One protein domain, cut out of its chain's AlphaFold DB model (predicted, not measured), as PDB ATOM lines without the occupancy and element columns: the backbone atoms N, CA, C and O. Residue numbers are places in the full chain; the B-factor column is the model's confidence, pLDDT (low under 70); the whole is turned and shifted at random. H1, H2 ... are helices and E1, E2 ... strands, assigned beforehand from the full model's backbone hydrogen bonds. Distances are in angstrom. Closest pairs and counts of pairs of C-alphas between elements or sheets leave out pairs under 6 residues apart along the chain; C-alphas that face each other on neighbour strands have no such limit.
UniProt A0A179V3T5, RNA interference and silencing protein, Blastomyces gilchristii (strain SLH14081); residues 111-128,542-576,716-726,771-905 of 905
ATOM      1  N   GLN A 111     155.360  91.956 124.921       76.50
ATOM      2  CA  GLN A 111     155.018  90.561 125.169       76.50
ATOM      3  C   GLN A 111     153.518  90.345 124.957       76.50
ATOM      4  O   GLN A 111     152.718  91.279 125.080       76.50
ATOM      5  N   ARG A 112     153.134  89.112 124.618       81.19
ATOM      6  CA  ARG A 112     151.726  88.737 124.473       81.19
ATOM      7  C   ARG A 112     150.996  88.962 125.803       81.19
ATOM      8  O   ARG A 112     151.354  88.320 126.782       81.19
ATOM      9  N   PRO A 113     149.964  89.824 125.856       76.69
ATOM     10  CA  PRO A 113     149.267  90.098 127.107       76.69
ATOM     11  C   PRO A 113     148.378  88.925 127.520       76.69
ATOM     12  O   PRO A 113     148.388  88.522 128.675       76.69
ATOM     13  N   THR A 114     147.603  88.392 126.572       81.81
ATOM     14  CA  THR A 114     146.748  87.212 126.739       81.81
ATOM     15  C   THR A 114     146.548  86.524 125.382       81.81
ATOM     16  O   THR A 114     146.881  87.095 124.336       81.81
ATOM     17  N   PHE A 115     145.924  85.346 125.373       87.88
ATOM     18  CA  PHE A 115     145.233  84.827 124.184       87.88
ATOM     19  C   PHE A 115     143.803  85.368 124.081       87.88
ATOM     20  O   PHE A 115     143.167  85.652 125.103       87.88
ATOM     21  N   GLY A 116     143.289  85.506 122.860       87.31
ATOM     22  CA  GLY A 116     141.906  85.912 122.641       87.31
ATOM     23  C   GLY A 116     140.923  84.801 123.022       87.31
ATOM     24  O   GLY A 116     141.205  83.607 122.897       87.31
ATOM     25  N   THR A 117     139.754  85.199 123.506       88.56
ATOM     26  CA  THR A 117     138.681  84.307 123.970       88.56
ATOM     27  C   THR A 117     137.381  84.492 123.195       88.56
ATOM     28  O   THR A 117     136.532  83.602 123.201       88.56
ATOM     29  N   GLN A 118     137.225  85.607 122.480       86.56
ATOM     30  CA  GLN A 118     135.994  85.934 121.771       86.56
ATOM     31  C   GLN A 118     135.863  85.230 120.424       86.56
ATOM     32  O   GLN A 118     136.839  85.017 119.701       86.56
ATOM     33  N   GLY A 119     134.609  84.958 120.055       88.06
ATOM     34  CA  GLY A 119     134.228  84.340 118.790       88.06
ATOM     35  C   GLY A 119     133.918  82.852 118.917       88.06
ATOM     36  O   GLY A 119     134.233  82.196 119.907       88.06
ATOM     37  N   ASN A 120     133.289  82.307 117.878       91.50
ATOM     38  CA  ASN A 120     132.922  80.894 117.848       91.50
ATOM     39  C   ASN A 120     134.168  80.045 117.581       91.50
ATOM     40  O   ASN A 120     134.834  80.246 116.561       91.50
ATOM     41  N   LYS A 121     134.476  79.097 118.470       93.06
ATOM     42  CA  LYS A 121     135.620  78.188 118.315       93.06
ATOM     43  C   LYS A 121     135.470  77.339 117.048       93.06
ATOM     44  O   LYS A 121     134.376  76.889 116.709       93.06
ATOM     45  N   VAL A 122     136.571  77.142 116.335       91.44
ATOM     46  CA  VAL A 122     136.639  76.328 115.118       91.44
ATOM     47  C   VAL A 122     138.006  75.661 115.018       91.44
ATOM     48  O   VAL A 122     139.015  76.289 115.315       91.44
ATOM     49  N   THR A 123     138.050  74.414 114.565       91.69
ATOM     50  CA  THR A 123     139.304  73.724 114.235       91.69
ATOM     51  C   THR A 123     139.607  73.910 112.750       91.69
ATOM     52  O   THR A 123     138.698  73.860 111.916       91.69
ATOM     53  N   LEU A 124     140.870  74.173 112.419       92.06
ATOM     54  CA  LEU A 124     141.343  74.427 111.057       92.06
ATOM     55  C   LEU A 124     142.590  73.591 110.784       92.06
ATOM     56  O   LEU A 124     143.360  73.333 111.704       92.06
ATOM     57  N   TYR A 125     142.840  73.255 109.523       92.62
ATOM     58  CA  TYR A 125     144.166  72.799 109.108       92.62
ATOM     59  C   TYR A 125     145.054  73.995 108.779       92.62
ATOM     60  O   TYR A 125     144.571  75.000 108.251       92.62
ATOM     61  N   ALA A 126     146.351  73.876 109.034       93.62
ATOM     62  CA  ALA A 126     147.353  74.855 108.643       93.62
ATOM     63  C   ALA A 126     148.435  74.194 107.781       93.62
ATOM     64  O   ALA A 126     148.760  73.025 107.962       93.62
ATOM     65  N   ASN A 127     149.008  74.942 106.837       94.44
ATOM     66  CA  ASN A 127     150.028  74.451 105.900       94.44
ATOM     67  C   ASN A 127     151.435  74.312 106.506       94.44
ATOM     68  O   ASN A 127     152.433  74.748 105.928       94.44
ATOM     69  N   TYR A 128     151.491  73.715 107.686       94.69
ATOM     70  CA  TYR A 128     152.710  73.437 108.416       94.69
ATOM     71  C   TYR A 128     152.841  71.937 108.620       94.69
ATOM     72  O   TYR A 128     151.858  71.287 108.972       94.69
ATOM     73  N   LEU A 542     135.341  85.575 114.752       90.94
ATOM     74  CA  LEU A 542     134.809  86.834 115.256       90.94
ATOM     75  C   LEU A 542     133.554  87.237 114.482       90.94
ATOM     76  O   LEU A 542     133.450  87.015 113.275       90.94
ATOM     77  N   GLN A 543     132.612  87.860 115.184       86.44
ATOM     78  CA  GLN A 543     131.439  88.453 114.553       86.44
ATOM     79  C   GLN A 543     131.821  89.770 113.873       86.44
ATOM     80  O   GLN A 543     132.516  90.608 114.452       86.44
ATOM     81  N   GLY A 544     131.345  89.955 112.643       82.38
ATOM     82  CA  GLY A 544     131.516  91.210 111.920       82.38
ATOM     83  C   GLY A 544     130.704  92.348 112.555       82.38
ATOM     84  O   GLY A 544     129.644  92.102 113.138       82.38
ATOM     85  N   PRO A 545     131.146  93.610 112.426       82.94
ATOM     86  CA  PRO A 545     130.399  94.745 112.940       82.94
ATOM     87  C   PRO A 545     129.150  95.013 112.094       82.94
ATOM     88  O   PRO A 545     129.118  94.773 110.885       82.94
ATOM     89  N   GLN A 546     128.146  95.629 112.713       80.88
ATOM     90  CA  GLN A 546     127.009  96.185 111.984       80.88
ATOM     91  C   GLN A 546     127.415  97.456 111.227       80.88
ATOM     92  O   GLN A 546     128.031  98.366 111.795       80.88
ATOM     93  N   VAL A 547     127.023  97.562 109.957       79.19
ATOM     94  CA  VAL A 547     127.312  98.730 109.117       79.19
ATOM     95  C   VAL A 547     126.135  99.702 109.175       79.19
ATOM     96  O   VAL A 547     124.989  99.333 108.922       79.19
ATOM     97  N   ARG A 548     126.409 100.967 109.514       76.56
ATOM     98  CA  ARG A 548     125.381 102.010 109.660       76.56
ATOM     99  C   ARG A 548     125.460 103.051 108.546       76.56
ATOM    100  O   ARG A 548     126.514 103.642 108.307       76.56
ATOM    101  N   TYR A 549     124.312 103.297 107.927       77.62
ATOM    102  CA  TYR A 549     124.076 104.299 106.888       77.62
ATOM    103  C   TYR A 549     123.218 105.454 107.431       77.62
ATOM    104  O   TYR A 549     122.959 105.519 108.636       77.62
ATOM    105  N   LYS A 550     122.841 106.419 106.583       75.56
ATOM    106  CA  LYS A 550     121.988 107.541 107.006       75.56
ATOM    107  C   LYS A 550     120.627 107.020 107.486       75.56
ATOM    108  O   LYS A 550     119.999 106.218 106.804       75.56
ATOM    109  N   SER A 551     120.188 107.504 108.644       65.75
ATOM    110  CA  SER A 551     118.864 107.264 109.228       65.75
ATOM    111  C   SER A 551     118.108 108.598 109.241       65.75
ATOM    112  O   SER A 551     118.704 109.626 109.568       65.75
ATOM    113  N   VAL A 552     116.848 108.599 108.799       57.53
ATOM    114  CA  VAL A 552     116.005 109.798 108.650       57.53
ATOM    115  C   VAL A 552     114.761 109.626 109.525       57.53
ATOM    116  O   VAL A 552     114.046 108.648 109.354       57.53
ATOM    117  N   GLY A 553     114.498 110.569 110.435       56.34
ATOM    118  CA  GLY A 553     113.255 110.624 111.223       56.34
ATOM    119  C   GLY A 553     113.065 109.506 112.264       56.34
ATOM    120  O   GLY A 553     114.034 108.885 112.705       56.34
ATOM    121  N   ARG A 554     111.800 109.286 112.672       51.34
ATOM    122  CA  ARG A 554     111.365 108.195 113.574       51.34
ATOM    123  C   ARG A 554     111.463 106.802 112.921       51.34
ATOM    124  O   ARG A 554     111.539 105.814 113.642       51.34
ATOM    125  N   ASP A 555     111.605 106.731 111.595       52.22
ATOM    126  CA  ASP A 555     111.810 105.497 110.822       52.22
ATOM    127  C   ASP A 555     113.292 105.091 110.774       52.22
ATOM    128  O   ASP A 555     113.950 105.035 109.723       52.22
ATOM    129  N   ALA A 556     113.867 104.831 111.948       56.12
ATOM    130  CA  ALA A 556     115.238 104.357 112.059       56.12
ATOM    131  C   ALA A 556     115.367 102.941 111.476       56.12
ATOM    132  O   ALA A 556     115.141 101.944 112.158       56.12
ATOM    133  N   ARG A 557     115.762 102.845 110.199       62.06
ATOM    134  CA  ARG A 557     116.061 101.552 109.570       62.06
ATOM    135  C   ARG A 557     117.136 100.798 110.363       62.06
ATOM    136  O   ARG A 557     118.115 101.421 110.798       62.06
ATOM    137  N   PRO A 558     116.993  99.470 110.521       62.59
ATOM    138  CA  PRO A 558     117.956  98.676 111.262       62.59
ATOM    139  C   PRO A 558     119.344  98.745 110.601       62.59
ATOM    140  O   PRO A 558     119.449  98.887 109.376       62.59
ATOM    141  N   PRO A 559     120.431  98.650 111.387       66.88
ATOM    142  CA  PRO A 559     121.782  98.535 110.854       66.88
ATOM    143  C   PRO A 559     121.890  97.405 109.823       66.88
ATOM    144  O   PRO A 559     121.306  96.337 109.988       66.88
ATOM    145  N   THR A 560     122.666  97.623 108.761       71.88
ATOM    146  CA  THR A 560     122.918  96.581 107.764       71.88
ATOM    147  C   THR A 560     123.875  95.553 108.358       71.88
ATOM    148  O   THR A 560     125.022  95.883 108.671       71.88
ATOM    149  N   ASN A 561     123.413  94.313 108.493       77.69
ATOM    150  CA  ASN A 561     124.234  93.194 108.946       77.69
ATOM    151  C   ASN A 561     124.992  92.598 107.750       77.69
ATOM    152  O   ASN A 561     124.357  92.123 106.805       77.69
ATOM    153  N   PRO A 562     126.336  92.616 107.748       80.31
ATOM    154  CA  PRO A 562     127.104  91.958 106.701       80.31
ATOM    155  C   PRO A 562     126.895  90.443 106.733       80.31
ATOM    156  O   PRO A 562     127.136  89.804 107.755       80.31
ATOM    157  N   ASN A 563     126.536  89.850 105.597       79.81
ATOM    158  CA  ASN A 563     126.520  88.401 105.441       79.81
ATOM    159  C   ASN A 563     127.897  87.937 104.963       79.81
ATOM    160  O   ASN A 563     128.338  88.303 103.870       79.81
ATOM    161  N   SER A 564     128.603  87.161 105.790       80.50
ATOM    162  CA  SER A 564     129.956  86.674 105.485       80.50
ATOM    163  C   SER A 564     130.881  87.805 105.009       80.50
ATOM    164  O   SER A 564     131.575  87.698 103.999       80.50
ATOM    165  N   GLY A 565     130.836  88.949 105.697       81.38
ATOM    166  CA  GLY A 565     131.639  90.125 105.362       81.38
ATOM    167  C   GLY A 565     131.247  90.855 104.073       81.38
ATOM    168  O   GLY A 565     131.995  91.729 103.654       81.38
ATOM    169  N   SER A 566     130.116  90.542 103.437       84.19
ATOM    170  CA  SER A 566     129.588  91.253 102.267       84.19
ATOM    171  C   SER A 566     128.215  91.848 102.573       84.19
ATOM    172  O   SER A 566     127.407  91.249 103.274       84.19
ATOM    173  N   TRP A 567     127.931  93.026 102.028       83.94
ATOM    174  CA  TRP A 567     126.609  93.653 102.081       83.94
ATOM    175  C   TRP A 567     126.331  94.415 100.779       83.94
ATOM    176  O   TRP A 567     127.208  94.539  99.919       83.94
ATOM    177  N   ASN A 568     125.108  94.908 100.600       77.38
ATOM    178  CA  ASN A 568     124.711  95.713  99.447       77.38
ATOM    179  C   ASN A 568     124.291  97.132  99.874       77.38
ATOM    180  O   ASN A 568     124.056  97.434 101.044       77.38
ATOM    181  N   LEU A 569     124.237  98.028  98.887       72.25
ATOM    182  CA  LEU A 569     123.712  99.387  99.043       72.25
ATOM    183  C   LEU A 569     122.262  99.532  98.581       72.25
ATOM    184  O   LEU A 569     121.721 100.633  98.620       72.25
ATOM    185  N   GLN A 570     121.640  98.454  98.101       67.44
ATOM    186  CA  GLN A 570     120.263  98.501  97.629       67.44
ATOM    187  C   GLN A 570     119.392  98.940  98.813       67.44
ATOM    188  O   GLN A 570     119.268  98.203  99.784       67.44
ATOM    189  N   ARG A 571     118.830 100.156  98.730       68.69
ATOM    190  CA  ARG A 571     118.009 100.827  99.763       68.69
ATOM    191  C   ARG A 571     118.773 101.539 100.901       68.69
ATOM    192  O   ARG A 571     118.134 101.979 101.855       68.69
ATOM    193  N   ASN A 572     120.091 101.729 100.792       75.00
ATOM    194  CA  ASN A 572     120.904 102.493 101.752       75.00
ATOM    195  C   ASN A 572     121.361 103.850 101.178       75.00
ATOM    196  O   ASN A 572     121.732 103.935 100.010       75.00
ATOM    197  N   GLN A 573     121.405 104.895 102.014       79.25
ATOM    198  CA  GLN A 573     121.945 106.218 101.661       79.25
ATOM    199  C   GLN A 573     123.244 106.519 102.416       79.25
ATOM    200  O   GLN A 573     123.407 106.129 103.576       79.25
ATOM    201  N   PHE A 574     124.171 107.252 101.793       77.44
ATOM    202  CA  PHE A 574     125.439 107.611 102.431       77.44
ATOM    203  C   PHE A 574     125.220 108.389 103.732       77.44
ATOM    204  O   PHE A 574     124.430 109.329 103.780       77.44
ATOM    205  N   SER A 575     125.968 108.027 104.782       76.31
ATOM    206  CA  SER A 575     125.892 108.660 106.110       76.31
ATOM    207  C   SER A 575     126.106 110.176 106.060       76.31
ATOM    208  O   SER A 575     125.466 110.918 106.801       76.31
ATOM    209  N   VAL A 576     126.983 110.624 105.162       77.12
ATOM    210  CA  VAL A 576     127.171 112.021 104.775       77.12
ATOM    211  C   VAL A 576     127.292 112.063 103.259       77.12
ATOM    212  O   VAL A 576     128.203 111.455 102.705       77.12
ATOM    213  N   PRO A 716     130.242 107.743 110.494       28.52
ATOM    214  CA  PRO A 716     128.889 107.929 111.007       28.52
ATOM    215  C   PRO A 716     128.933 108.492 112.438       28.52
ATOM    216  O   PRO A 716     129.715 108.041 113.272       28.52
ATOM    217  N   ARG A 717     128.048 109.456 112.747       28.64
ATOM    218  CA  ARG A 717     127.921 110.088 114.081       28.64
ATOM    219  C   ARG A 717     127.645 109.094 115.222       28.64
ATOM    220  O   ARG A 717     127.843 109.449 116.379       28.64
ATOM    221  N   LYS A 718     127.185 107.877 114.914       29.02
ATOM    222  CA  LYS A 718     126.914 106.795 115.870       29.02
ATOM    223  C   LYS A 718     127.149 105.431 115.209       29.02
ATOM    224  O   LYS A 718     126.191 104.716 114.939       29.02
ATOM    225  N   THR A 719     128.387 105.039 114.926       28.06
ATOM    226  CA  THR A 719     128.734 103.608 115.040       28.06
ATOM    227  C   THR A 719     128.694 103.237 116.519       28.06
ATOM    228  O   THR A 719     128.995 104.076 117.364       28.06
ATOM    229  N   SER A 720     128.344 102.000 116.863       28.52
ATOM    230  CA  SER A 720     128.544 101.466 118.223       28.52
ATOM    231  C   SER A 720     130.010 101.564 118.690       28.52
ATOM    232  O   SER A 720     130.272 101.503 119.884       28.52
ATOM    233  N   LEU A 721     130.958 101.856 117.787       29.98
ATOM    234  CA  LEU A 721     132.211 102.528 118.135       29.98
ATOM    235  C   LEU A 721     131.958 104.004 118.512       29.98
ATOM    236  O   LEU A 721     131.975 104.888 117.645       29.98
ATOM    237  N   ARG A 722     131.808 104.293 119.812       28.53
ATOM    238  CA  ARG A 722     132.115 105.628 120.353       28.53
ATOM    239  C   ARG A 722     133.635 105.818 120.310       28.53
ATOM    240  O   ARG A 722     134.311 105.676 121.322       28.53
ATOM    241  N   VAL A 723     134.190 106.160 119.145       31.84
ATOM    242  CA  VAL A 723     135.543 106.736 119.104       31.84
ATOM    243  C   VAL A 723     135.422 108.162 119.652       31.84
ATOM    244  O   VAL A 723     134.679 108.959 119.068       31.84
ATOM    245  N   PRO A 724     136.077 108.510 120.773       26.70
ATOM    246  CA  PRO A 724     135.970 109.848 121.328       26.70
ATOM    247  C   PRO A 724     136.435 110.874 120.295       26.70
ATOM    248  O   PRO A 724     137.484 110.733 119.663       26.70
ATOM    249  N   ARG A 725     135.636 111.928 120.111       26.17
ATOM    250  CA  ARG A 725     135.987 113.088 119.287       26.17
ATOM    251  C   ARG A 725     137.276 113.717 119.826       26.17
ATOM    252  O   ARG A 725     137.194 114.516 120.751       26.17
ATOM    253  N   ARG A 726     138.439 113.396 119.240       26.78
ATOM    254  CA  ARG A 726     139.608 114.289 119.052       26.78
ATOM    255  C   ARG A 726     140.738 113.559 118.291       26.78
ATOM    256  O   ARG A 726     141.392 112.680 118.825       26.78
ATOM    257  N   SER A 771     148.910 108.344 124.370       52.69
ATOM    258  CA  SER A 771     149.291 106.925 124.318       52.69
ATOM    259  C   SER A 771     149.015 106.320 122.934       52.69
ATOM    260  O   SER A 771     148.005 106.658 122.307       52.69
ATOM    261  N   ARG A 772     149.888 105.424 122.457       65.69
ATOM    262  CA  ARG A 772     149.864 104.825 121.111       65.69
ATOM    263  C   ARG A 772     150.034 103.305 121.134       65.69
ATOM    264  O   ARG A 772     150.849 102.780 121.876       65.69
ATOM    265  N   ILE A 773     149.357 102.617 120.218       66.31
ATOM    266  CA  ILE A 773     149.682 101.240 119.820       66.31
ATOM    267  C   ILE A 773     150.094 101.232 118.343       66.31
ATOM    268  O   ILE A 773     149.475 101.914 117.518       66.31
ATOM    269  N   ILE A 774     151.149 100.489 118.005       69.00
ATOM    270  CA  ILE A 774     151.617 100.283 116.633       69.00
ATOM    271  C   ILE A 774     151.537  98.795 116.328       69.00
ATOM    272  O   ILE A 774     152.266  97.983 116.891       69.00
ATOM    273  N   ILE A 775     150.678  98.459 115.373       75.06
ATOM    274  CA  ILE A 775     150.532  97.101 114.864       75.06
ATOM    275  C   ILE A 775     151.095  97.086 113.454       75.06
ATOM    276  O   ILE A 775     150.655  97.820 112.561       75.06
ATOM    277  N   ARG A 776     152.111  96.256 113.252       72.31
ATOM    278  CA  ARG A 776     152.782  96.093 111.976       72.31
ATOM    279  C   ARG A 776     152.267  94.837 111.293       72.31
ATOM    280  O   ARG A 776     152.191  93.766 111.877       72.31
ATOM    281  N   ARG A 777     151.998  94.967 109.998       71.00
ATOM    282  CA  ARG A 777     151.908  93.825 109.092       71.00
ATOM    283  C   ARG A 777     153.215  93.718 108.300       71.00
ATOM    284  O   ARG A 777     153.601  94.710 107.665       71.00
ATOM    285  N   PRO A 778     153.887  92.557 108.278       60.88
ATOM    286  CA  PRO A 778     155.047  92.333 107.421       60.88
ATOM    287  C   PRO A 778     154.727  92.616 105.942       60.88
ATOM    288  O   PRO A 778     153.619  92.381 105.461       60.88
ATOM    289  N   ARG A 779     155.685  93.208 105.209       47.06
ATOM    290  CA  ARG A 779     155.489  93.615 103.800       47.06
ATOM    291  C   ARG A 779     155.453  92.436 102.831       47.06
ATOM    292  O   ARG A 779     154.836  92.572 101.776       47.06
ATOM    293  N   ARG A 780     156.150  91.343 103.149       51.22
ATOM    294  CA  ARG A 780     156.186  90.149 102.301       51.22
ATOM    295  C   ARG A 780     154.865  89.400 102.439       51.22
ATOM    296  O   ARG A 780     154.256  89.402 103.507       51.22
ATOM    297  N   GLN A 781     154.389  88.844 101.325       55.38
ATOM    298  CA  GLN A 781     153.231  87.957 101.351       55.38
ATOM    299  C   GLN A 781     153.547  86.831 102.333       55.38
ATOM    300  O   GLN A 781     154.568  86.172 102.185       55.38
ATOM    301  N   GLN A 782     152.709  86.680 103.354       70.06
ATOM    302  CA  GLN A 782     152.852  85.579 104.290       70.06
ATOM    303  C   GLN A 782     152.460  84.284 103.589       70.06
ATOM    304  O   GLN A 782     151.530  84.275 102.779       70.06
ATOM    305  N   HIS A 783     153.202  83.223 103.889       84.69
ATOM    306  CA  HIS A 783     153.033  81.913 103.266       84.69
ATOM    307  C   HIS A 783     152.083  81.005 104.052       84.69
ATOM    308  O   HIS A 783     151.669  79.985 103.518       84.69
ATOM    309  N   ALA A 784     151.677  81.403 105.262       89.25
ATOM    310  CA  ALA A 784     150.651  80.714 106.038       89.25
ATOM    311  C   ALA A 784     149.293  80.706 105.312       89.25
ATOM    312  O   ALA A 784     148.818  81.748 104.845       89.25
ATOM    313  N   ALA A 785     148.660  79.541 105.264       91.56
ATOM    314  CA  ALA A 785     147.291  79.323 104.827       91.56
ATOM    315  C   ALA A 785     146.570  78.417 105.826       91.56
ATOM    316  O   ALA A 785     147.166  77.507 106.402       91.56
ATOM    317  N   PHE A 786     145.276  78.679 105.992       92.56
ATOM    318  CA  PHE A 786     144.392  77.896 106.840       92.56
ATOM    319  C   PHE A 786     143.251  77.331 105.998       92.56
ATOM    320  O   PHE A 786     142.748  78.013 105.101       92.56
ATOM    321  N   PHE A 787     142.830  76.112 106.310       90.00
ATOM    322  CA  PHE A 787     141.782  75.390 105.597       90.00
ATOM    323  C   PHE A 787     140.665  75.031 106.577       90.00
ATOM    324  O   PHE A 787     140.921  74.576 107.692       90.00
ATOM    325  N   GLY A 788     139.423  75.280 106.171       84.12
ATOM    326  CA  GLY A 788     138.245  74.879 106.930       84.12
ATOM    327  C   GLY A 788     137.985  73.380 106.803       84.12
ATOM    328  O   GLY A 788     138.333  72.767 105.796       84.12
ATOM    329  N   LEU A 789     137.344  72.807 107.819       77.19
ATOM    330  CA  LEU A 789     136.924  71.408 107.810       77.19
ATOM    331  C   LEU A 789     135.671  71.195 106.941       77.19
ATOM    332  O   LEU A 789     134.851  72.121 106.835       77.19
ATOM    333  N   PRO A 790     135.496  69.995 106.353       64.56
ATOM    334  CA  PRO A 790     134.259  69.614 105.677       64.56
ATOM    335  C   PRO A 790     133.063  69.758 106.630       64.56
ATOM    336  O   PRO A 790     133.163  69.418 107.808       64.56
ATOM    337  N   ARG A 791     131.925  70.273 106.148       59.53
ATOM    338  CA  ARG A 791     130.658  70.285 106.904       59.53
ATOM    339  C   ARG A 791     129.528  69.753 106.029       59.53
ATOM    340  O   ARG A 791     129.412  70.243 104.907       59.53
ATOM    341  N   PRO A 792     128.739  68.771 106.490       53.19
ATOM    342  CA  PRO A 792     127.615  68.264 105.710       53.19
ATOM    343  C   PRO A 792     126.514  69.331 105.564       53.19
ATOM    344  O   PRO A 792     126.337  70.130 106.496       53.19
ATOM    345  N   PRO A 793     125.764  69.354 104.437       49.78
ATOM    346  CA  PRO A 793     125.873  68.518 103.213       49.78
ATOM    347  C   PRO A 793     126.887  69.058 102.143       49.78
ATOM    348  O   PRO A 793     127.293  70.217 102.249       49.78
ATOM    349  N   PRO A 794     127.326  68.278 101.112       52.88
ATOM    350  CA  PRO A 794     128.453  68.628 100.206       52.88
ATOM    351  C   PRO A 794     128.029  69.259  98.847       52.88
ATOM    352  O   PRO A 794     126.860  69.160  98.490       52.88
ATOM    353  N   PRO A 795     128.929  69.813  97.985       49.62
ATOM    354  CA  PRO A 795     130.210  70.489  98.196       49.62
ATOM    355  C   PRO A 795     130.251  71.843  97.428       49.62
ATOM    356  O   PRO A 795     131.021  72.033  96.484       49.62
ATOM    357  N   THR A 796     129.421  72.821  97.794       45.44
ATOM    358  CA  THR A 796     129.571  74.210  97.290       45.44
ATOM    359  C   THR A 796     130.425  75.079  98.217       45.44
ATOM    360  O   THR A 796     130.828  76.188  97.857       45.44
ATOM    361  N   ALA A 797     130.757  74.573  99.409       55.94
ATOM    362  CA  ALA A 797     131.569  75.286 100.377       55.94
ATOM    363  C   ALA A 797     133.028  75.366  99.913       55.94
ATOM    364  O   ALA A 797     133.690  74.376  99.622       55.94
ATOM    365  N   SER A 798     133.554  76.584  99.887       65.56
ATOM    366  CA  SER A 798     134.886  76.917  99.389       65.56
ATOM    367  C   SER A 798     136.047  76.247 100.152       65.56
ATOM    368  O   SER A 798     137.179  76.500  99.782       65.56
ATOM    369  N   PHE A 799     135.829  75.466 101.225       78.88
ATOM    370  CA  PHE A 799     136.845  74.991 102.200       78.88
ATOM    371  C   PHE A 799     137.756  76.092 102.778       78.88
ATOM    372  O   PHE A 799     138.726  75.828 103.486       78.88
ATOM    373  N   ASN A 800     137.452  77.356 102.498       87.69
ATOM    374  CA  ASN A 800     138.112  78.491 103.104       87.69
ATOM    375  C   ASN A 800     137.545  78.722 104.511       87.69
ATOM    376  O   ASN A 800     136.344  78.517 104.725       87.69
ATOM    377  N   PRO A 801     138.365  79.213 105.455       89.12
ATOM    378  CA  PRO A 801     137.866  79.664 106.745       89.12
ATOM    379  C   PRO A 801     136.783  80.738 106.592       89.12
ATOM    380  O   PRO A 801     136.700  81.435 105.574       89.12
ATOM    381  N   ARG A 802     135.938  80.885 107.614       89.38
ATOM    382  CA  ARG A 802     134.883  81.902 107.605       89.38
ATOM    383  C   ARG A 802     135.484  83.304 107.706       89.38
ATOM    384  O   ARG A 802     136.607  83.517 108.163       89.38
ATOM    385  N   ASN A 803     134.713  84.288 107.261       90.62
ATOM    386  CA  ASN A 803     135.035  85.684 107.507       90.62
ATOM    387  C   ASN A 803     135.191  85.933 109.018       90.62
ATOM    388  O   ASN A 803     134.348  85.479 109.785       90.62
ATOM    389  N   GLY A 804     136.257  86.620 109.431       91.19
ATOM    390  CA  GLY A 804     136.518  86.896 110.845       91.19
ATOM    391  C   GLY A 804     137.270  85.785 111.573       91.19
ATOM    392  O   GLY A 804     137.464  85.893 112.779       91.19
ATOM    393  N   THR A 805     137.730  84.743 110.872       94.81
ATOM    394  CA  THR A 805     138.588  83.717 111.476       94.81
ATOM    395  C   THR A 805     139.913  84.311 111.960       94.81
ATOM    396  O   THR A 805     140.652  84.912 111.177       94.81
ATOM    397  N   VAL A 806     140.219  84.090 113.236       95.56
ATOM    398  CA  VAL A 806     141.464  84.427 113.921       95.56
ATOM    399  C   VAL A 806     142.174  83.149 114.356       95.56
ATOM    400  O   VAL A 806     141.524  82.206 114.809       95.56
ATOM    401  N   VAL A 807     143.499  83.133 114.213       95.25
ATOM    402  CA  VAL A 807     144.392  82.096 114.748       95.25
ATOM    403  C   VAL A 807     145.537  82.794 115.475       95.25
ATOM    404  O   VAL A 807     146.362  83.459 114.848       95.25
ATOM    405  N   ASP A 808     145.569  82.668 116.795       93.69
ATOM    406  CA  ASP A 808     146.568  83.266 117.688       93.69
ATOM    407  C   ASP A 808     147.356  82.221 118.496       93.69
ATOM    408  O   ASP A 808     148.176  82.606 119.326       93.69
ATOM    409  N   ARG A 809     147.139  80.927 118.217       92.75
ATOM    410  CA  ARG A 809     147.714  79.754 118.899       92.75
ATOM    411  C   ARG A 809     148.294  78.732 117.911       92.75
ATOM    412  O   ARG A 809     148.002  78.784 116.716       92.75
ATOM    413  N   ALA A 810     149.067  77.778 118.424       91.44
ATOM    414  CA  ALA A 810     149.657  76.594 117.785       91.44
ATOM    415  C   ALA A 810     150.695  76.826 116.668       91.44
ATOM    416  O   ALA A 810     151.556  75.970 116.460       91.44
ATOM    417  N   VAL A 811     150.614  77.947 115.947       91.19
ATOM    418  CA  VAL A 811     151.544  78.363 114.870       91.19
ATOM    419  C   VAL A 811     152.290  79.659 115.191       91.19
ATOM    420  O   VAL A 811     153.107  80.127 114.397       91.19
ATOM    421  N   THR A 812     151.974  80.254 116.337       86.94
ATOM    422  CA  THR A 812     152.578  81.462 116.900       86.94
ATOM    423  C   THR A 812     153.475  81.092 118.081       86.94
ATOM    424  O   THR A 812     153.399  79.990 118.626       86.94
ATOM    425  N   ASP A 813     154.354  82.012 118.467       83.19
ATOM    426  CA  ASP A 813     155.143  81.893 119.694       83.19
ATOM    427  C   ASP A 813     154.331  82.504 120.844       83.19
ATOM    428  O   ASP A 813     153.873  83.646 120.745       83.19
ATOM    429  N   ALA A 814     154.135  81.750 121.929       81.12
ATOM    430  CA  ALA A 814     153.324  82.176 123.066       81.12
ATOM    431  C   ALA A 814     153.794  83.502 123.687       81.12
ATOM    432  O   ALA A 814     152.966  84.263 124.183       81.12
ATOM    433  N   ARG A 815     155.095  83.823 123.632       80.44
ATOM    434  CA  ARG A 815     155.653  85.043 124.252       80.44
ATOM    435  C   ARG A 815     155.550  86.262 123.352       80.44
ATOM    436  O   ARG A 815     155.408  87.386 123.837       80.44
ATOM    437  N   ASN A 816     155.620  86.051 122.041       82.62
ATOM    438  CA  ASN A 816     155.524  87.131 121.071       82.62
ATOM    439  C   ASN A 816     154.059  87.476 120.833       82.62
ATOM    440  O   ASN A 816     153.229  86.596 120.620       82.62
ATOM    441  N   TRP A 817     153.725  88.765 120.849       85.25
ATOM    442  CA  TRP A 817     152.369  89.182 120.523       85.25
ATOM    443  C   TRP A 817     152.173  89.181 119.004       85.25
ATOM    444  O   TRP A 817     152.610  90.096 118.306       85.25
ATOM    445  N   ASP A 818     151.514  88.147 118.485       89.00
ATOM    446  CA  ASP A 818     151.129  88.046 117.078       89.00
ATOM    447  C   ASP A 818     149.862  87.205 116.859       89.00
ATOM    448  O   ASP A 818     149.487  86.370 117.685       89.00
ATOM    449  N   PHE A 819     149.162  87.457 115.752       92.62
ATOM    450  CA  PHE A 819     147.961  86.708 115.375       92.62
ATOM    451  C   PHE A 819     147.684  86.781 113.870       92.62
ATOM    452  O   PHE A 819     148.015  87.759 113.184       92.62
ATOM    453  N   PHE A 820     147.026  85.753 113.346       94.06
ATOM    454  CA  PHE A 820     146.486  85.721 111.995       94.06
ATOM    455  C   PHE A 820     145.003  86.082 112.004       94.06
ATOM    456  O   PHE A 820     144.254  85.615 112.850       94.06
ATOM    457  N   LEU A 821     144.562  86.877 111.031       93.19
ATOM    458  CA  LEU A 821     143.165  87.252 110.841       93.19
ATOM    459  C   LEU A 821     142.788  87.173 109.358       93.19
ATOM    460  O   LEU A 821     143.299  87.920 108.514       93.19
ATOM    461  N   GLN A 822     141.815  86.323 109.046       93.25
ATOM    462  CA  GLN A 822     141.136  86.277 107.758       93.25
ATOM    463  C   GLN A 822     139.866  87.134 107.801       93.25
ATOM    464  O   GLN A 822     138.751  86.661 107.994       93.25
ATOM    465  N   ALA A 823     140.027  88.437 107.579       90.88
ATOM    466  CA  ALA A 823     138.910  89.378 107.662       90.88
ATOM    467  C   ALA A 823     137.967  89.375 106.444       90.88
ATOM    468  O   ALA A 823     136.935  90.031 106.494       90.88
ATOM    469  N   HIS A 824     138.310  88.696 105.348       89.94
ATOM    470  CA  HIS A 824     137.568  88.740 104.083       89.94
ATOM    471  C   HIS A 824     137.034  87.365 103.700       89.94
ATOM    472  O   HIS A 824     137.601  86.343 104.082       89.94
ATOM    473  N   THR A 825     135.983  87.363 102.888       88.62
ATOM    474  CA  THR A 825     135.518  86.157 102.200       88.62
ATOM    475  C   THR A 825     136.181  86.106 100.826       88.62
ATOM    476  O   THR A 825     136.009  87.048 100.043       88.62
ATOM    477  N   PRO A 826     136.998  85.080 100.534       85.19
ATOM    478  CA  PRO A 826     137.679  84.964  99.251       85.19
ATOM    479  C   PRO A 826     136.655  84.745  98.134       85.19
ATOM    480  O   PRO A 826     135.749  83.929  98.260       85.19
ATOM    481  N   LEU A 827     136.805  85.481  97.030       82.31
ATOM    482  CA  LEU A 827     135.959  85.293  95.844       82.31
ATOM    483  C   LEU A 827     136.419  84.096  95.010       82.31
ATOM    484  O   LEU A 827     135.606  83.416  94.403       82.31
ATOM    485  N   HIS A 828     137.731  83.865  94.977       82.06
ATOM    486  CA  HIS A 828     138.366  82.805  94.209       82.06
ATOM    487  C   HIS A 828     139.598  82.306  94.962       82.06
ATOM    488  O   HIS A 828     140.265  83.081  95.654       82.06
ATOM    489  N   GLY A 829     139.928  81.033  94.766       86.50
ATOM    490  CA  GLY A 829     141.159  80.434  95.270       86.50
ATOM    491  C   GLY A 829     141.170  80.196  96.782       86.50
ATOM    492  O   GLY A 829     140.131  80.109  97.436       86.50
ATOM    493  N   THR A 830     142.375  80.085  97.339       87.44
ATOM    494  CA  THR A 830     142.604  79.955  98.786       87.44
ATOM    495  C   THR A 830     142.848  81.318  99.418       87.44
ATOM    496  O   THR A 830     143.639  82.120  98.911       87.44
ATOM    497  N   ALA A 831     142.163  81.589 100.525       88.12
ATOM    498  CA  ALA A 831     142.308  82.820 101.274       88.12
ATOM    499  C   ALA A 831     143.719  82.960 101.841       88.12
ATOM    500  O   ALA A 831     144.355  82.001 102.271       88.12
ATOM    501  N   ARG A 832     144.188  84.208 101.876       87.38
ATOM    502  CA  ARG A 832     145.441  84.566 102.537       87.38
ATOM    503  C   ARG A 832     145.137  85.391 103.784       87.38
ATOM    504  O   ARG A 832     144.679  86.531 103.634       87.38
ATOM    505  N   PRO A 833     145.374  84.859 104.993       90.81
ATOM    506  CA  PRO A 833     145.159  85.601 106.226       90.81
ATOM    507  C   PRO A 833     146.141  86.781 106.332       90.81
ATOM    508  O   PRO A 833     147.259  86.765 105.807       90.81
ATOM    509  N   GLY A 834     145.721  87.853 107.001       88.94
ATOM    510  CA  GLY A 834     146.629  88.911 107.432       88.94
ATOM    511  C   GLY A 834     147.335  88.493 108.719       88.94
ATOM    512  O   GLY A 834     146.663  88.087 109.653       88.94
ATOM    513  N   HIS A 835     148.660  88.611 108.779       89.69
ATOM    514  CA  HIS A 835     149.446  88.372 109.995       89.69
ATOM    515  C   HIS A 835     149.822  89.704 110.629       89.69
ATOM    516  O   HIS A 835     150.408  90.565 109.959       89.69
ATOM    517  N   TYR A 836     149.447  89.884 111.884       88.00
ATOM    518  CA  TYR A 836     149.579  91.136 112.607       88.00
ATOM    519  C   TYR A 836     150.520  90.951 113.794       88.00
ATOM    520  O   TYR A 836     150.353  90.024 114.576       88.00
ATOM    521  N   TYR A 837     151.479  91.869 113.910       85.50
ATOM    522  CA  TYR A 837     152.455  91.943 114.992       85.50
ATOM    523  C   TYR A 837     152.343  93.306 115.679       85.50
ATOM    524  O   TYR A 837     152.801  94.313 115.122       85.50
ATOM    525  N   PRO A 838     151.713  93.394 116.853       83.00
ATOM    526  CA  PRO A 838     151.936  94.494 117.779       83.00
ATOM    527  C   PRO A 838     153.438  94.669 118.053       83.00
ATOM    528  O   PRO A 838     154.095  93.791 118.594       83.00
ATOM    529  N   VAL A 839     154.005  95.798 117.625       80.25
ATOM    530  CA  VAL A 839     155.438  96.113 117.811       80.25
ATOM    531  C   VAL A 839     155.666  97.192 118.860       80.25
ATOM    532  O   VAL A 839     156.798  97.428 119.267       80.25
ATOM    533  N   TYR A 840     154.603  97.881 119.270       75.94
ATOM    534  CA  TYR A 840     154.653  98.913 120.293       75.94
ATOM    535  C   TYR A 840     153.284  99.081 120.931       75.94
ATOM    536  O   TYR A 840     152.298  99.182 120.198       75.94
ATOM    537  N   ASP A 841     153.228  99.180 122.257       73.88
ATOM    538  CA  ASP A 841     151.988  99.423 122.987       73.88
ATOM    539  C   ASP A 841     152.188 100.321 124.226       73.88
ATOM    540  O   ASP A 841     152.977 100.045 125.131       73.88
ATOM    541  N   GLU A 842     151.465 101.437 124.256       72.44
ATOM    542  CA  GLU A 842     151.279 102.333 125.405       72.44
ATOM    543  C   GLU A 842     149.826 102.357 125.888       72.44
ATOM    544  O   GLU A 842     149.532 102.997 126.898       72.44
ATOM    545  N   ILE A 843     148.904 101.740 125.144       68.38
ATOM    546  CA  ILE A 843     147.470 101.799 125.425       68.38
ATOM    547  C   ILE A 843     147.117 100.789 126.513       68.38
ATOM    548  O   ILE A 843     146.385 101.143 127.438       68.38
ATOM    549  N   PHE A 844     147.662  99.574 126.435       66.31
ATOM    550  CA  PHE A 844     147.295  98.466 127.322       66.31
ATOM    551  C   PHE A 844     148.386  98.107 128.343       66.31
ATOM    552  O   PHE A 844     148.370  97.018 128.904       66.31
ATOM    553  N   ARG A 845     149.307  99.040 128.649       59.75
ATOM    554  CA  ARG A 845     150.412  98.829 129.613       59.75
ATOM    555  C   ARG A 845     149.968  98.466 131.034       59.75
ATOM    556  O   ARG A 845     150.766  97.927 131.784       59.75
ATOM    557  N   SER A 846     148.730  98.777 131.416       52.19
ATOM    558  CA  SER A 846     148.102  98.168 132.589       52.19
ATOM    559  C   SER A 846     147.301  96.966 132.101       52.19
ATOM    560  O   SER A 846     146.318  97.165 131.387       52.19
ATOM    561  N   SER A 847     147.692  95.755 132.496       47.69
ATOM    562  CA  SER A 847     147.023  94.478 132.182       47.69
ATOM    563  C   SER A 847     145.528  94.441 132.550       47.69
ATOM    564  O   SER A 847     144.786  93.585 132.075       47.69
ATOM    565  N   VAL A 848     145.053  95.421 133.325       48.19
ATOM    566  CA  VAL A 848     143.638  95.648 133.627       48.19
ATOM    567  C   VAL A 848     142.944  96.398 132.484       48.19
ATOM    568  O   VAL A 848     143.248  97.562 132.190       48.19
ATOM    569  N   VAL A 849     141.946  95.750 131.876       48.62
ATOM    570  CA  VAL A 849     140.984  96.373 130.958       48.62
ATOM    571  C   VAL A 849     140.291  97.528 131.685       48.62
ATOM    572  O   VAL A 849     139.383  97.332 132.489       48.62
ATOM    573  N   LYS A 850     140.714  98.770 131.422       50.34
ATOM    574  CA  LYS A 850     140.029  99.946 131.976       50.34
ATOM    575  C   LYS A 850     138.579  99.972 131.458       50.34
ATOM    576  O   LYS A 850     138.376  99.759 130.261       50.34
ATOM    577  N   PRO A 851     137.574 100.364 132.264       48.06
ATOM    578  CA  PRO A 851     136.187 100.548 131.802       48.06
ATOM    579  C   PRO A 851     136.045 101.524 130.614       48.06
ATOM    580  O   PRO A 851     135.067 101.518 129.865       48.06
ATOM    581  N   SER A 852     137.034 102.400 130.412       49.09
ATOM    582  CA  SER A 852     137.137 103.289 129.251       49.09
ATOM    583  C   SER A 852     137.509 102.571 127.945       49.09
ATOM    584  O   SER A 852     137.170 103.069 126.872       49.09
ATOM    585  N   LEU A 853     138.147 101.399 128.013       49.59
ATOM    586  CA  LEU A 853     138.515 100.574 126.864       49.59
ATOM    587  C   LEU A 853     137.321  99.787 126.309       49.59
ATOM    588  O   LEU A 853     137.135  99.751 125.094       49.59
ATOM    589  N   ALA A 854     136.454  99.270 127.184       49.38
ATOM    590  CA  ALA A 854     135.172  98.693 126.779       49.38
ATOM    591  C   ALA A 854     134.363  99.696 125.934       49.38
ATOM    592  O   ALA A 854     133.745  99.332 124.945       49.38
ATOM    593  N   ARG A 855     134.444 101.006 126.213       49.78
ATOM    594  CA  ARG A 855     133.818 102.034 125.357       49.78
ATOM    595  C   ARG A 855     134.465 102.187 123.971       49.78
ATOM    596  O   ARG A 855     133.747 102.494 123.020       49.78
ATOM    597  N   LEU A 856     135.779 101.980 123.838       46.06
ATOM    598  CA  LEU A 856     136.520 102.090 122.568       46.06
ATOM    599  C   LEU A 856     136.221 100.933 121.611       46.06
ATOM    600  O   LEU A 856     136.178 101.137 120.397       46.06
ATOM    601  N   THR A 857     135.981  99.740 122.150       47.94
ATOM    602  CA  THR A 857     135.611  98.555 121.369       47.94
ATOM    603  C   THR A 857     134.097  98.367 121.232       47.94
ATOM    604  O   THR A 857     133.657  97.446 120.555       47.94
ATOM    605  N   GLY A 858     133.282  99.246 121.829       51.16
ATOM    606  CA  GLY A 858     131.818  99.136 121.802       51.16
ATOM    607  C   GLY A 858     131.258  98.039 122.717       51.16
ATOM    608  O   GLY A 858     130.200  97.496 122.430       51.16
ATOM    609  N   GLY A 859     131.977  97.706 123.787       53.06
ATOM    610  CA  GLY A 859     131.696  96.630 124.742       53.06
ATOM    611  C   GLY A 859     132.372  95.307 124.374       53.06
ATOM    612  O   GLY A 859     132.168  94.305 125.047       53.06
ATOM    613  N   ILE A 860     133.167  95.288 123.300       48.84
ATOM    614  CA  ILE A 860     133.675  94.069 122.666       48.84
ATOM    615  C   ILE A 860     135.123  93.827 123.108       48.84
ATOM    616  O   ILE A 860     136.058  94.430 122.588       48.84
ATOM    617  N   GLY A 861     135.316  92.985 124.114       52.62
ATOM    618  CA  GLY A 861     136.626  92.426 124.456       52.62
ATOM    619  C   GLY A 861     136.667  92.002 125.914       52.62
ATOM    620  O   GLY A 861     136.582  92.866 126.782       52.62
ATOM    621  N   ALA A 862     136.782  90.699 126.183       62.59
ATOM    622  CA  ALA A 862     136.969  90.199 127.546       62.59
ATOM    623  C   ALA A 862     138.396  90.489 128.047       62.59
ATOM    624  O   ALA A 862     138.621  90.649 129.242       62.59
ATOM    625  N   ASN A 863     139.353  90.605 127.119       76.75
ATOM    626  CA  ASN A 863     140.750  90.907 127.399       76.75
ATOM    627  C   ASN A 863     141.398  91.800 126.315       76.75
ATOM    628  O   ASN A 863     140.758  92.218 125.344       76.75
ATOM    629  N   VAL A 864     142.684  92.117 126.497       79.19
ATOM    630  CA  VAL A 864     143.461  92.991 125.598       79.19
ATOM    631  C   VAL A 864     143.613  92.395 124.194       79.19
ATOM    632  O   VAL A 864     143.502  93.130 123.209       79.19
ATOM    633  N   ALA A 865     143.843  91.082 124.082       84.44
ATOM    634  CA  ALA A 865     143.971  90.413 122.790       84.44
ATOM    635  C   ALA A 865     142.662  90.500 121.993       84.44
ATOM    636  O   ALA A 865     142.680  90.950 120.847       84.44
ATOM    637  N   ASP A 866     141.523  90.213 122.633       85.06
ATOM    638  CA  ASP A 866     140.193  90.335 122.030       85.06
ATOM    639  C   ASP A 866     139.931  91.755 121.517       85.06
ATOM    640  O   ASP A 866     139.461  91.943 120.393       85.06
ATOM    641  N   ALA A 867     140.282  92.771 122.310       81.00
ATOM    642  CA  ALA A 867     140.111  94.167 121.925       81.00
ATOM    643  C   ALA A 867     140.906  94.517 120.655       81.00
ATOM    644  O   ALA A 867     140.388  95.185 119.752       81.00
ATOM    645  N   VAL A 868     142.160  94.066 120.564       84.38
ATOM    646  CA  VAL A 868     143.030  94.323 119.409       84.38
ATOM    647  C   VAL A 868     142.573  93.545 118.176       84.38
ATOM    648  O   VAL A 868     142.520  94.113 117.077       84.38
ATOM    649  N   GLU A 869     142.206  92.277 118.330       88.88
ATOM    650  CA  GLU A 869     141.713  91.423 117.248       88.88
ATOM    651  C   GLU A 869     140.390  91.949 116.675       88.88
ATOM    652  O   GLU A 869     140.285  92.169 115.463       88.88
ATOM    653  N   ALA A 870     139.412  92.243 117.541       84.56
ATOM    654  CA  ALA A 870     138.111  92.780 117.154       84.56
ATOM    655  C   ALA A 870     138.243  94.146 116.477       84.56
ATOM    656  O   ALA A 870     137.638  94.389 115.430       84.56
ATOM    657  N   LEU A 871     139.088  95.036 117.009       83.62
ATOM    658  CA  LEU A 871     139.354  96.321 116.371       83.62
ATOM    659  C   LEU A 871     139.979  96.136 114.985       83.62
ATOM    660  O   LEU A 871     139.543  96.767 114.021       83.62
ATOM    661  N   THR A 872     140.970  95.251 114.865       85.75
ATOM    662  CA  THR A 872     141.624  94.953 113.584       85.75
ATOM    663  C   THR A 872     140.624  94.413 112.564       85.75
ATOM    664  O   THR A 872     140.650  94.836 111.405       85.75
ATOM    665  N   HIS A 873     139.710  93.538 112.991       87.38
ATOM    666  CA  HIS A 873     138.637  93.007 112.157       87.38
ATOM    667  C   HIS A 873     137.637  94.088 111.736       87.38
ATOM    668  O   HIS A 873     137.399  94.266 110.542       87.38
ATOM    669  N   ASN A 874     137.135  94.889 112.677       84.75
ATOM    670  CA  ASN A 874     136.169  95.957 112.411       84.75
ATOM    671  C   ASN A 874     136.707  96.994 111.418       84.75
ATOM    672  O   ASN A 874     135.993  97.469 110.533       84.75
ATOM    673  N   MET A 875     138.000  97.305 111.504       82.62
ATOM    674  CA  MET A 875     138.667  98.222 110.585       82.62
ATOM    675  C   MET A 875     138.666  97.742 109.123       82.62
ATOM    676  O   MET A 875     138.733  98.573 108.210       82.62
ATOM    677  N   CYS A 876     138.553  96.435 108.872       85.44
ATOM    678  CA  CYS A 876     138.452  95.875 107.521       85.44
ATOM    679  C   CYS A 876     137.110  96.184 106.834       85.44
ATOM    680  O   CYS A 876     137.036  96.137 105.607       85.44
ATOM    681  N   TYR A 877     136.080  96.584 107.586       82.25
ATOM    682  CA  TYR A 877     134.768  96.974 107.051       82.25
ATOM    683  C   TYR A 877     134.698  98.454 106.660       82.25
ATOM    684  O   TYR A 877     133.776  98.875 105.966       82.25
ATOM    685  N   LEU A 878     135.690  99.260 107.051       78.06
ATOM    686  CA  LEU A 878     135.713 100.705 106.788       78.06
ATOM    687  C   LEU A 878     136.310 101.068 105.417       78.06
ATOM    688  O   LEU A 878     136.598 102.237 105.134       78.06
ATOM    689  N   PHE A 879     136.531 100.086 104.538       78.62
ATOM    690  CA  PHE A 879     137.058 100.339 103.203       78.62
ATOM    691  C   PHE A 879     135.976 100.894 102.269       78.62
ATOM    692  O   PHE A 879     135.330 100.163 101.529       78.62
ATOM    693  N   GLY A 880     135.847 102.221 102.234       69.75
ATOM    694  CA  GLY A 880     134.836 102.945 101.446       69.75
ATOM    695  C   GLY A 880     134.945 102.862  99.914       69.75
ATOM    696  O   GLY A 880     134.519 103.788  99.237       69.75
ATOM    697  N   ARG A 881     135.567 101.822  99.345       71.19
ATOM    698  CA  ARG A 881     135.532 101.513  97.901       71.19
ATOM    699  C   ARG A 881     134.835 100.183  97.591       71.19
ATOM    700  O   ARG A 881     134.794  99.809  96.425       71.19
ATOM    701  N   ALA A 882     134.367  99.455  98.603       75.00
ATOM    702  CA  ALA A 882     133.640  98.203  98.433       75.00
ATOM    703  C   ALA A 882     132.671  97.994  99.603       75.00
ATOM    704  O   ALA A 882     132.992  98.324 100.739       75.00
ATOM    705  N   THR A 883     131.521  97.373  99.346       81.25
ATOM    706  CA  THR A 883     130.592  96.888 100.384       81.25
ATOM    707  C   THR A 883     130.978  95.486 100.858       81.25
ATOM    708  O   THR A 883     130.167  94.562 100.919       81.25
ATOM    709  N   LYS A 884     132.278  95.300 101.088       84.62
ATOM    710  CA  LYS A 884     132.878  94.036 101.499       84.62
ATOM    711  C   LYS A 884     133.990  94.319 102.491       84.62
ATOM    712  O   LYS A 884     134.740  95.282 102.322       84.62
ATOM    713  N   SER A 885     134.135  93.445 103.474       85.31
ATOM    714  CA  SER A 885     135.298  93.429 104.342       85.31
ATOM    715  C   SER A 885     136.533  93.079 103.520       85.31
ATOM    716  O   SER A 885     136.557  92.088 102.781       85.31
ATOM    717  N   VAL A 886     137.557  93.922 103.610       86.56
ATOM    718  CA  VAL A 886     138.814  93.711 102.890       86.56
ATOM    719  C   VAL A 886     139.747  92.780 103.649       86.56
ATOM    720  O   VAL A 886     139.682  92.636 104.864       86.56
ATOM    721  N   SER A 887     140.685  92.168 102.930       84.75
ATOM    722  CA  SER A 887     141.640  91.221 103.511       84.75
ATOM    723  C   SER A 887     142.635  91.848 104.490       84.75
ATOM    724  O   SER A 887     143.392  91.128 105.141       84.75
ATOM    725  N   VAL A 888     142.694  93.182 104.567       79.25
ATOM    726  CA  VAL A 888     143.711  93.902 105.332       79.25
ATOM    727  C   VAL A 888     143.151  95.162 105.963       79.25
ATOM    728  O   VAL A 888     142.580  96.004 105.268       79.25
ATOM    729  N   CYS A 889     143.465  95.365 107.241       68.50
ATOM    730  CA  CYS A 889     143.310  96.663 107.878       68.50
ATOM    731  C   CYS A 889     144.248  97.686 107.202       68.50
ATOM    732  O   CYS A 889     145.444  97.453 106.996       68.50
ATOM    733  N   ARG A 890     143.710  98.830 106.771       54.91
ATOM    734  CA  ARG A 890     144.447  99.792 105.938       54.91
ATOM    735  C   ARG A 890     145.654 100.374 106.695       54.91
ATOM    736  O   ARG A 890     145.494 100.951 107.765       54.91
ATOM    737  N   ARG A 891     146.840 100.366 106.057       43.41
ATOM    738  CA  ARG A 891     148.132 100.911 106.567       43.41
ATOM    739  C   ARG A 891     148.095 102.351 107.106       43.41
ATOM    740  O   ARG A 891     149.050 102.772 107.743       43.41
ATOM    741  N   ARG A 892     147.047 103.124 106.814       34.28
ATOM    742  CA  ARG A 892     146.901 104.511 107.281       34.28
ATOM    743  C   ARG A 892     146.276 104.641 108.675       34.28
ATOM    744  O   ARG A 892     146.282 105.752 109.184       34.28
ATOM    745  N   ILE A 893     145.740 103.568 109.275       36.75
ATOM    746  CA  ILE A 893     144.739 103.734 110.348       36.75
ATOM    747  C   ILE A 893     145.174 103.286 111.758       36.75
ATOM    748  O   ILE A 893     144.531 103.659 112.731       36.75
ATOM    749  N   MET A 894     146.300 102.601 111.959       38.94
ATOM    750  CA  MET A 894     146.717 102.243 113.330       38.94
ATOM    751  C   MET A 894     147.613 103.308 113.973       38.94
ATOM    752  O   MET A 894     148.814 103.132 114.150       38.94
ATOM    753  N   ARG A 895     146.987 104.441 114.311       34.59
ATOM    754  CA  ARG A 895     147.391 105.348 115.397       34.59
ATOM    755  C   ARG A 895     146.130 105.683 116.186       34.59
ATOM    756  O   ARG A 895     145.400 106.602 115.826       34.59
ATOM    757  N   ILE A 896     145.842 104.898 117.215       39.28
ATOM    758  CA  ILE A 896     144.662 105.098 118.064       39.28
ATOM    759  C   ILE A 896     145.051 106.067 119.184       39.28
ATOM    760  O   ILE A 896     146.075 105.867 119.830       39.28
ATOM    761  N   TRP A 897     144.276 107.139 119.359       31.59
ATOM    762  CA  TRP A 897     144.472 108.158 120.397       31.59
ATOM    763  C   TRP A 897     143.545 107.846 121.581       31.59
ATOM    764  O   TRP A 897     142.350 107.628 121.383       31.59
ATOM    765  N   SER A 898     144.094 107.805 122.799       31.42
ATOM    766  CA  SER A 898     143.348 107.528 124.039       31.42
ATOM    767  C   SER A 898     142.538 108.737 124.556       31.42
ATOM    768  O   SER A 898     142.806 109.890 124.216       31.42
ATOM    769  N   VAL A 899     141.529 108.435 125.378       27.42
ATOM    770  CA  VAL A 899     140.458 109.289 125.925       27.42
ATOM    771  C   VAL A 899     140.970 110.180 127.074       27.42
ATOM    772  O   VAL A 899     141.639 109.678 127.975       27.42
ATOM    773  N   ARG A 900     140.625 111.483 127.097       27.05
ATOM    774  CA  ARG A 900     140.777 112.347 128.295       27.05
ATOM    775  C   ARG A 900     139.637 112.083 129.288       27.05
ATOM    776  O   ARG A 900     138.509 111.839 128.868       27.05
ATOM    777  N   GLY A 901     139.977 112.128 130.575       28.11
ATOM    778  CA  GLY A 901     139.109 111.837 131.712       28.11
ATOM    779  C   GLY A 901     137.807 112.637 131.756       28.11
ATOM    780  O   GLY A 901     137.702 113.727 131.194       28.11
ATOM    781  N   LEU A 902     136.828 112.039 132.434       24.00
ATOM    782  CA  LEU A 902     135.654 112.722 132.959       24.00
ATOM    783  C   LEU A 902     136.122 113.841 133.895       24.00
ATOM    784  O   LEU A 902     136.829 113.568 134.859       24.00
ATOM    785  N   GLY A 903     135.726 115.070 133.593       21.19
ATOM    786  CA  GLY A 903     135.553 116.123 134.580       21.19
ATOM    787  C   GLY A 903     134.069 116.449 134.582       21.19
ATOM    788  O   GLY A 903     133.527 116.792 133.532       21.19
ATOM    789  N   VAL A 904     133.429 116.228 135.725       22.58
ATOM    790  CA  VAL A 904     132.160 116.854 136.105       22.58
ATOM    791  C   VAL A 904     132.324 118.364 135.910       22.58
ATOM    792  O   VAL A 904     133.336 118.891 136.368       22.58
ATOM    793  N   ILE A 905     131.456 118.987 135.110       23.61
ATOM    794  CA  ILE A 905     130.464 120.033 135.445       23.61
ATOM    795  C   ILE A 905     129.430 119.992 134.315       23.61
ATOM    796  O   ILE A 905     129.854 119.981 133.131       23.61
TER     797      ILE A 905
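Overview. This is residues 111 to 128, 542 to 576, 716 to 726 and 771 to 905 of the 905 residues of the protein "RNA interference and silencing protein" of Blastomyces gilchristii (strain SLH14081) (UniProt A0A179V3T5). Little regular structure: mostly loops around a small twisted sheet, E2, E6, E5, E4, with H2 on one face, two layers. The separate pair E1 and E3 sits beyond edge strand E4. Of 199 printed residues, 51 are in named elements, mixed class, ordered E1 E2 E3 E4 E5 E6 H1 H2; both sheets are antiparallel. Compact, radius of gyration of the C-alphas 17.9 A, it spans 59 by 45 by 29 A.

Arrangement. Look at E4, residues 805 to 807, E5, 819 to 822, and E6, 834 to 841: a meander, antiparallel neighbours in turn, with N 820 to O 807 and N 821 to O 834 both 2.8 A. H2, residues 864 to 878, is on this sheet; C-alphas 821 and 873 are closest, 7.4 A. O i to N i+4 pairs are within hydrogen-bond range in 8 of 11.

Along the chain. Find H2's end, C-alpha 878, at (135.713, 100.705, 106.788), 21.8 A from its first; E6 begins at C-alpha 834, at (146.629, 88.911, 107.432), and spans 19.5 A from first to last C-alpha.

Size, cuts and confidence. Cuts after 128, 576 and 726 leave C-alpha gaps of 23.4, 7.7 and 13.3 A. E3 to E4, E4 to E5 and E5 to E6 are long links. Residues 889 to 905, among others, are under pLDDT 70.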